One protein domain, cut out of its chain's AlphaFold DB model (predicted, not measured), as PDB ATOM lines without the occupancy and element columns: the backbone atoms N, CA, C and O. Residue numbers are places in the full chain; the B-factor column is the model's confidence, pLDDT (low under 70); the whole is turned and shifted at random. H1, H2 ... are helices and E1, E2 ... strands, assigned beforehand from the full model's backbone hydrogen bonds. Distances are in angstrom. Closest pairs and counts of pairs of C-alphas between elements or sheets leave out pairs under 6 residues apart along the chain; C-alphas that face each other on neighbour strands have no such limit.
ATOM      1  N   PRO A 581     157.846 136.669 140.473       92.56
ATOM      2  CA  PRO A 581     157.395 137.970 140.963       92.56
ATOM      3  C   PRO A 581     157.966 138.298 142.349       92.56
ATOM      4  O   PRO A 581     157.960 137.465 143.249       92.56
ATOM      5  N   GLY A 582     158.495 139.512 142.512       92.50
ATOM      6  CA  GLY A 582     159.146 139.952 143.752       92.50
ATOM      7  C   GLY A 582     160.599 139.491 143.953       92.50
ATOM      8  O   GLY A 582     161.265 140.059 144.815       92.50
ATOM      9  N   CYS A 583     161.123 138.560 143.142       95.38
ATOM     10  CA  CYS A 583     162.443 137.926 143.324       95.38
ATOM     11  C   CYS A 583     163.540 138.399 142.357       95.38
ATOM     12  O   CYS A 583     164.487 137.658 142.088       95.38
ATOM     13  N   GLN A 584     163.431 139.608 141.804       95.69
ATOM     14  CA  GLN A 584     164.287 140.080 140.701       95.69
ATOM     15  C   GLN A 584     165.800 140.075 141.003       95.69
ATOM     16  O   GLN A 584     166.591 140.147 140.070       95.69
ATOM     17  N   PHE A 585     166.210 139.974 142.271       96.00
ATOM     18  CA  PHE A 585     167.616 139.887 142.694       96.00
ATOM     19  C   PHE A 585     167.913 138.668 143.587       96.00
ATOM     20  O   PHE A 585     168.995 138.577 144.161       96.00
ATOM     21  N   GLY A 586     166.969 137.725 143.689       94.88
ATOM     22  CA  GLY A 586     167.085 136.496 144.473       94.88
ATOM     23  C   GLY A 586     166.457 136.636 145.855       94.88
ATOM     24  O   GLY A 586     165.581 137.476 146.065       94.88
ATOM     25  N   ASP A 587     166.906 135.824 146.807       95.06
ATOM     26  CA  ASP A 587     166.510 135.988 148.205       95.06
ATOM     27  C   ASP A 587     166.958 137.360 148.730       95.06
ATOM     28  O   ASP A 587     168.024 137.869 148.381       95.06
ATOM     29  N   ARG A 588     166.147 137.982 149.584       95.31
ATOM     30  CA  ARG A 588     166.538 139.199 150.300       95.31
ATOM     31  C   ARG A 588     167.626 138.827 151.317       95.31
ATOM     32  O   ARG A 588     167.501 137.776 151.946       95.31
ATOM     33  N   PRO A 589     168.653 139.668 151.547       92.31
ATOM     34  CA  PRO A 589     169.724 139.387 152.506       92.31
ATOM     35  C   PRO A 589     169.248 139.600 153.954       92.31
ATOM     36  O   PRO A 589     169.735 140.467 154.679       92.31
ATOM     37  N   VAL A 590     168.242 138.829 154.368       93.25
ATOM     38  CA  VAL A 590     167.770 138.745 155.749       93.25
ATOM     39  C   VAL A 590     168.443 137.582 156.465       93.25
ATOM     40  O   VAL A 590     168.774 136.559 155.864       93.25
ATOM     41  N   ARG A 591     168.587 137.721 157.780       92.31
ATOM     42  CA  ARG A 591     168.905 136.613 158.679       92.31
ATOM     43  C   ARG A 591     167.778 136.495 159.689       92.31
ATOM     44  O   ARG A 591     167.420 137.479 160.331       92.31
ATOM     45  N   MET A 592     167.196 135.310 159.781       95.38
ATOM     46  CA  MET A 592     166.067 135.027 160.658       95.38
ATOM     47  C   MET A 592     166.596 134.601 162.019       95.38
ATOM     48  O   MET A 592     167.409 133.681 162.116       95.38
ATOM     49  N   ASN A 593     166.150 135.292 163.067       95.62
ATOM     50  CA  ASN A 593     166.512 134.957 164.435       95.62
ATOM     51  C   ASN A 593     165.708 133.736 164.892       95.62
ATOM     52  O   ASN A 593     164.479 133.735 164.820       95.62
ATOM     53  N   THR A 594     166.400 132.702 165.356       95.75
ATOM     54  CA  THR A 594     165.815 131.432 165.799       95.75
ATOM     55  C   THR A 594     166.474 130.985 167.108       95.75
ATOM     56  O   THR A 594     167.556 131.476 167.436       95.75
ATOM     57  N   PRO A 595     165.914 130.002 167.839       96.31
ATOM     58  CA  PRO A 595     166.600 129.385 168.979       96.31
ATOM     59  C   PRO A 595     167.964 128.753 168.634       96.31
ATOM     60  O   PRO A 595     168.764 128.509 169.530       96.31
ATOM     61  N   LEU A 596     168.236 128.508 167.346       94.56
ATOM     62  CA  LEU A 596     169.503 127.995 166.811       94.56
ATOM     63  C   LEU A 596     170.432 129.117 166.295       94.56
ATOM     64  O   LEU A 596     171.470 128.842 165.697       94.56
ATOM     65  N   GLY A 597     170.069 130.385 166.512       95.12
ATOM     66  CA  GLY A 597     170.797 131.562 166.047       95.12
ATOM     67  C   GLY A 597     170.254 132.157 164.741       95.12
ATOM     68  O   GLY A 597     169.094 131.971 164.373       95.12
ATOM     69  N   MET A 598     171.104 132.930 164.062       95.44
ATOM     70  CA  MET A 598     170.741 133.783 162.923       95.44
ATOM     71  C   MET A 598     170.901 133.054 161.580       95.44
ATOM     72  O   MET A 598     171.959 133.141 160.948       95.44
ATOM     73  N   LEU A 599     169.857 132.360 161.130       94.75
ATOM     74  CA  LEU A 599     169.874 131.537 159.912       94.75
ATOM     75  C   LEU A 599     169.623 132.369 158.642       94.75
ATOM     76  O   LEU A 599     168.780 133.267 158.630       94.75
ATOM     77  N   SER A 600     170.319 132.053 157.550       95.06
ATOM     78  CA  SER A 600     169.974 132.526 156.200       95.06
ATOM     79  C   SER A 600     168.738 131.802 155.648       95.06
ATOM     80  O   SER A 600     168.318 130.771 156.173       95.06
ATOM     81  N   CYS A 601     168.176 132.297 154.542       95.44
ATOM     82  CA  CYS A 601     167.029 131.676 153.866       95.44
ATOM     83  C   CYS A 601     167.199 130.175 153.581       95.44
ATOM     84  O   CYS A 601     166.310 129.383 153.891       95.44
ATOM     85  N   ARG A 602     168.362 129.769 153.059       95.31
ATOM     86  CA  ARG A 602     168.657 128.364 152.745       95.31
ATOM     87  C   ARG A 602     168.771 127.494 153.997       95.31
ATOM     88  O   ARG A 602     168.329 126.350 153.987       95.31
ATOM     89  N   GLU A 603     169.366 128.019 155.064       95.44
ATOM     90  CA  GLU A 603     169.522 127.303 156.336       95.44
ATOM     91  C   GLU A 603     168.179 127.161 157.057       95.44
ATOM     92  O   GLU A 603     167.871 126.088 157.563       95.44
ATOM     93  N   TYR A 604     167.349 128.206 157.038       96.88
ATOM     94  CA  TYR A 604     166.027 128.218 157.659       96.88
ATOM     95  C   TYR A 604     165.060 127.230 156.989       96.88
ATOM     96  O   TYR A 604     164.502 126.376 157.671       96.88
ATOM     97  N   VAL A 605     164.928 127.262 155.656       96.50
ATOM     98  CA  VAL A 605     164.083 126.303 154.910       96.50
ATOM     99  C   VAL A 605     164.616 124.869 155.048       96.50
ATOM    100  O   VAL A 605     163.846 123.926 155.196       96.50
ATOM    101  N   ARG A 606     165.942 124.672 155.115       96.06
ATOM    102  CA  ARG A 606     166.525 123.352 155.420       96.06
ATOM    103  C   ARG A 606     166.205 122.863 156.842       96.06
ATOM    104  O   ARG A 606     166.108 121.657 157.044       96.06
ATOM    105  N   GLN A 607     166.097 123.766 157.815       96.81
ATOM    106  CA  GLN A 607     165.920 123.441 159.234       96.81
ATOM    107  C   GLN A 607     164.450 123.265 159.649       96.81
ATOM    108  O   GLN A 607     164.179 122.515 160.587       96.81
ATOM    109  N   TYR A 608     163.522 123.951 158.976       96.88
ATOM    110  CA  TYR A 608     162.098 123.992 159.333       96.88
ATOM    111  C   TYR A 608     161.153 123.410 158.266       96.88
ATOM    112  O   TYR A 608     159.947 123.402 158.487       96.88
ATOM    113  N   GLY A 609     161.682 122.902 157.148       96.81
ATOM    114  CA  GLY A 609     160.896 122.291 156.072       96.81
ATOM    115  C   GLY A 609     160.539 123.257 154.938       96.81
ATOM    116  O   GLY A 609     160.918 124.428 154.946       96.81
ATOM    117  N   VAL A 610     159.819 122.764 153.929       96.94
ATOM    118  CA  VAL A 610     159.339 123.580 152.792       96.94
ATOM    119  C   VAL A 610     158.045 124.330 153.134       96.94
ATOM    120  O   VAL A 610     157.738 125.361 152.541       96.94
ATOM    121  N   GLU A 611     157.330 123.858 154.149       96.81
ATOM    122  CA  GLU A 611     156.058 124.356 154.665       96.81
ATOM    123  C   GLU A 611     156.169 125.819 155.128       96.81
ATOM    124  O   GLU A 611     155.270 126.626 154.896       96.81
ATOM    125  N   VAL A 612     157.317 126.230 155.688       97.31
ATOM    126  CA  VAL A 612     157.533 127.632 156.102       97.31
ATOM    127  C   VAL A 612     157.435 128.624 154.941       97.31
ATOM    128  O   VAL A 612     157.091 129.784 155.163       97.31
ATOM    129  N   CYS A 613     157.666 128.184 153.701       97.25
ATOM    130  CA  CYS A 613     157.509 129.006 152.502       97.25
ATOM    131  C   CYS A 613     156.047 129.357 152.174       97.25
ATOM    132  O   CYS A 613     155.803 130.115 151.235       97.25
ATOM    133  N   GLU A 614     155.064 128.808 152.887       96.06
ATOM    134  CA  GLU A 614     153.656 129.225 152.799       96.06
ATOM    135  C   GLU A 614     153.382 130.500 153.610       96.06
ATOM    136  O   GLU A 614     152.464 131.250 153.289       96.06
ATOM    137  N   THR A 615     154.239 130.823 154.584       96.81
ATOM    138  CA  THR A 615     154.181 132.097 155.311       96.81
ATOM    139  C   THR A 615     154.568 133.245 154.380       96.81
ATOM    140  O   THR A 615     155.697 133.276 153.890       96.81
ATOM    141  N   GLU A 616     153.688 134.231 154.181       95.88
ATOM    142  CA  GLU A 616     153.900 135.354 153.249       95.88
ATOM    143  C   GLU A 616     155.244 136.073 153.458       95.88
ATOM    144  O   GLU A 616     155.962 136.344 152.493       95.88
ATOM    145  N   ALA A 617     155.634 136.323 154.712       95.44
ATOM    146  CA  ALA A 617     156.914 136.948 155.038       95.44
ATOM    147  C   ALA A 617     158.109 136.103 154.554       95.44
ATOM    148  O   ALA A 617     158.989 136.615 153.859       95.44
ATOM    149  N   ILE A 618     158.124 134.799 154.848       96.75
ATOM    150  CA  ILE A 618     159.182 133.883 154.393       96.75
ATOM    151  C   ILE A 618     159.159 133.768 152.865       96.75
ATOM    152  O   ILE A 618     160.204 133.868 152.230       96.75
ATOM    153  N   ASN A 619     157.976 133.664 152.260       95.62
ATOM    154  CA  ASN A 619     157.792 133.622 150.812       95.62
ATOM    155  C   ASN A 619     158.226 134.918 150.105       95.62
ATOM    156  O   ASN A 619     158.573 134.870 148.934       95.62
ATOM    157  N   THR A 620     158.223 136.064 150.794       95.25
ATOM    158  CA  THR A 620     158.639 137.378 150.264       95.25
ATOM    159  C   THR A 620     160.132 137.645 150.467       95.25
ATOM    160  O   THR A 620     160.771 138.308 149.647       95.25
ATOM    161  N   HIS A 621     160.709 137.146 151.562       96.00
ATOM    162  CA  HIS A 621     162.124 137.329 151.882       96.00
ATOM    163  C   HIS A 621     163.022 136.230 151.299       96.00
ATOM    164  O   HIS A 621     164.086 136.540 150.777       96.00
ATOM    165  N   CYS A 622     162.584 134.976 151.332       96.69
ATOM    166  CA  CYS A 622     163.324 133.788 150.899       96.69
ATOM    167  C   CYS A 622     162.753 133.196 149.606       96.69
ATOM    168  O   CYS A 622     162.704 131.982 149.416       96.69
ATOM    169  N   CYS A 623     162.266 134.070 148.728       95.94
ATOM    170  CA  CYS A 623     161.386 133.721 147.624       95.94
ATOM    171  C   CYS A 623     162.052 132.872 146.521       95.94
ATOM    172  O   CYS A 623     161.391 132.046 145.893       95.94
ATOM    173  N   HIS A 624     163.367 133.007 146.320       95.38
ATOM    174  CA  HIS A 624     164.128 132.212 145.355       95.38
ATOM    175  C   HIS A 624     164.492 130.836 145.936       95.38
ATOM    176  O   HIS A 624     164.302 129.823 145.264       95.38
ATOM    177  N   THR A 625     164.918 130.772 147.205       95.81
ATOM    178  CA  THR A 625     165.067 129.504 147.944       95.81
ATOM    179  C   THR A 625     163.739 128.735 147.951       95.81
ATOM    180  O   THR A 625     163.692 127.572 147.555       95.81
ATOM    181  N   CYS A 626     162.638 129.390 148.323       97.00
ATOM    182  CA  CYS A 626     161.308 128.786 148.374       97.00
ATOM    183  C   CYS A 626     160.810 128.302 147.005       97.00
ATOM    184  O   CYS A 626     160.181 127.247 146.925       97.00
ATOM    185  N   TYR A 627     161.120 129.018 145.918       96.31
ATOM    186  CA  TYR A 627     160.855 128.535 144.563       96.31
ATOM    187  C   TYR A 627     161.654 127.262 144.238       96.31
ATOM    188  O   TYR A 627     161.074 126.298 143.745       96.31
ATOM    189  N   GLN A 628     162.956 127.218 144.552       95.19
ATOM    190  CA  GLN A 628     163.791 126.038 144.294       95.19
ATOM    191  C   GLN A 628     163.304 124.801 145.062       95.19
ATOM    192  O   GLN A 628     163.156 123.738 144.462       95.19
ATOM    193  N   TYR A 629     162.990 124.929 146.355       95.38
ATOM    194  CA  TYR A 629     162.464 123.807 147.142       95.38
ATOM    195  C   TYR A 629     161.089 123.333 146.635       95.38
ATOM    196  O   TYR A 629     160.884 122.130 146.505       95.38
ATOM    197  N   ARG A 630     160.184 124.247 146.248       95.12
ATOM    198  CA  ARG A 630     158.884 123.893 145.634       95.12
ATOM    199  C   ARG A 630     158.991 123.290 144.232       95.12
ATOM    200  O   ARG A 630     158.077 122.586 143.814       95.12
ATOM    201  N   ALA A 631     160.055 123.587 143.486       93.38
ATOM    202  CA  ALA A 631     160.328 122.940 142.205       93.38
ATOM    203  C   ALA A 631     160.840 121.506 142.413       93.38
ATOM    204  O   ALA A 631     160.402 120.596 141.716       93.38
ATOM    205  N   LEU A 632     161.711 121.299 143.408       93.31
ATOM    206  CA  LEU A 632     162.237 119.981 143.776       93.31
ATOM    207  C   LEU A 632     161.189 119.074 144.438       93.31
ATOM    208  O   LEU A 632     161.246 117.870 144.252       93.31
ATOM    209  N   SER A 633     160.210 119.619 145.166       92.00
ATOM    210  CA  SER A 633     159.134 118.834 145.796       92.00
ATOM    211  C   SER A 633     157.973 118.479 144.847       92.00
ATOM    212  O   SER A 633     156.888 118.128 145.311       92.00
ATOM    213  N   ARG A 634     158.148 118.667 143.532       90.69
ATOM    214  CA  ARG A 634     157.135 118.437 142.482       90.69
ATOM    215  C   ARG A 634     157.631 117.536 141.340       90.69
ATOM    216  O   ARG A 634     156.887 117.351 140.377       90.69
ATOM    217  N   GLY A 635     158.859 117.024 141.433       79.75
ATOM    218  CA  GLY A 635     159.469 116.068 140.503       79.75
ATOM    219  C   GLY A 635     159.911 114.812 141.236       79.75
ATOM    220  O   GLY A 635     159.862 113.749 140.586       79.75
TER     221      GLY A 635
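This is residues 581 to 635 of the 635 residues of an uncharacterized protein of Mizuhopecten yessoensis (UniProt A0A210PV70). Four short helices, H1 to H4, form a small cluster in which H1 and H4 make a V, closest near their first residues at Arg 602 and Thr 625 and running the same way at a steep tilt of 55 degrees, with H2 and H3 making a corner to one side of them. A small two-stranded hairpin, E1 and E2, lies at one end of the longest axis, and an unnamed first stretch, residues 581 to 591, runs along one side of the helices to reach it. The 55 printed residues include two named strands followed by four named helices, in the order E1, E2, H1, H2, H3, H4; the sheet, E1 - E2, is antiparallel, and the class is mostly helix. The whole is compact, with a radius of gyration of the C-alphas of 10.6 A, and spans 31 by 23 by 15 A.

The printed part begins at C-alpha 581, at (157.395, 137.970, 140.963). E1, residues 592 to 594, starts at C-alpha 592, at (166.067, 135.027, 160.658), and E2 holds residues 597 to 599. H1, residues 601 to 608, is 10.6 A from first to last C-alpha. H2 holds residues 611 to 614, and H3, residues 616 to 621, measures 8.6 A. H4, residues 623 to 632, is the longest helix at 14.3 A and ends at C-alpha 632, at (162.237, 119.981, 143.776).

E1 and E2 form a hairpin, antiparallel at 143 degrees between their directions; N 592 and O 599 are 2.8 A apart and N 597 and O 594 are 2.9 A apart, within hydrogen-bond range. The closest C-alphas of E1 and H1, those of Met 592 and Tyr 604, are 7.4 A apart. H1 and H4 touch, with the C-alphas of Arg 602 and Thr 625 closest at 6.1 A; they run the same way at a steep tilt of 55 degrees. H2 and H3 only just touch, with 3 pairs of C-alphas within 8 A, and only at the corner by their link; the closest C-alphas are those of Cys 613 and Asn 619, 4.9 A apart. H2 and H4 are close but not clearly touching, the C-alphas of Cys 613 and Cys 626 being closest at 5.6 A. H3 and H4 are close but not clearly touching, with the C-alphas of Asn 619 and Cys 626 closest at 6.5 A, and stand about perpendicular at 74 degrees. E1 and E2 are apart from H2, H3 and H4. In H1, H3 and H4 every O i to N i+4 pair is within hydrogen-bond range; H2 is too short for such a pair.

The C-alphas of Pro 595 and Gly 635, the two farthest apart, are 32.2 A from each other. The printed part has no cut and ends at residue 635, the chain's last residue. The five links between named elements are tight. The mean pLDDT of the printed part is 95.0, and no printed residue is under 70.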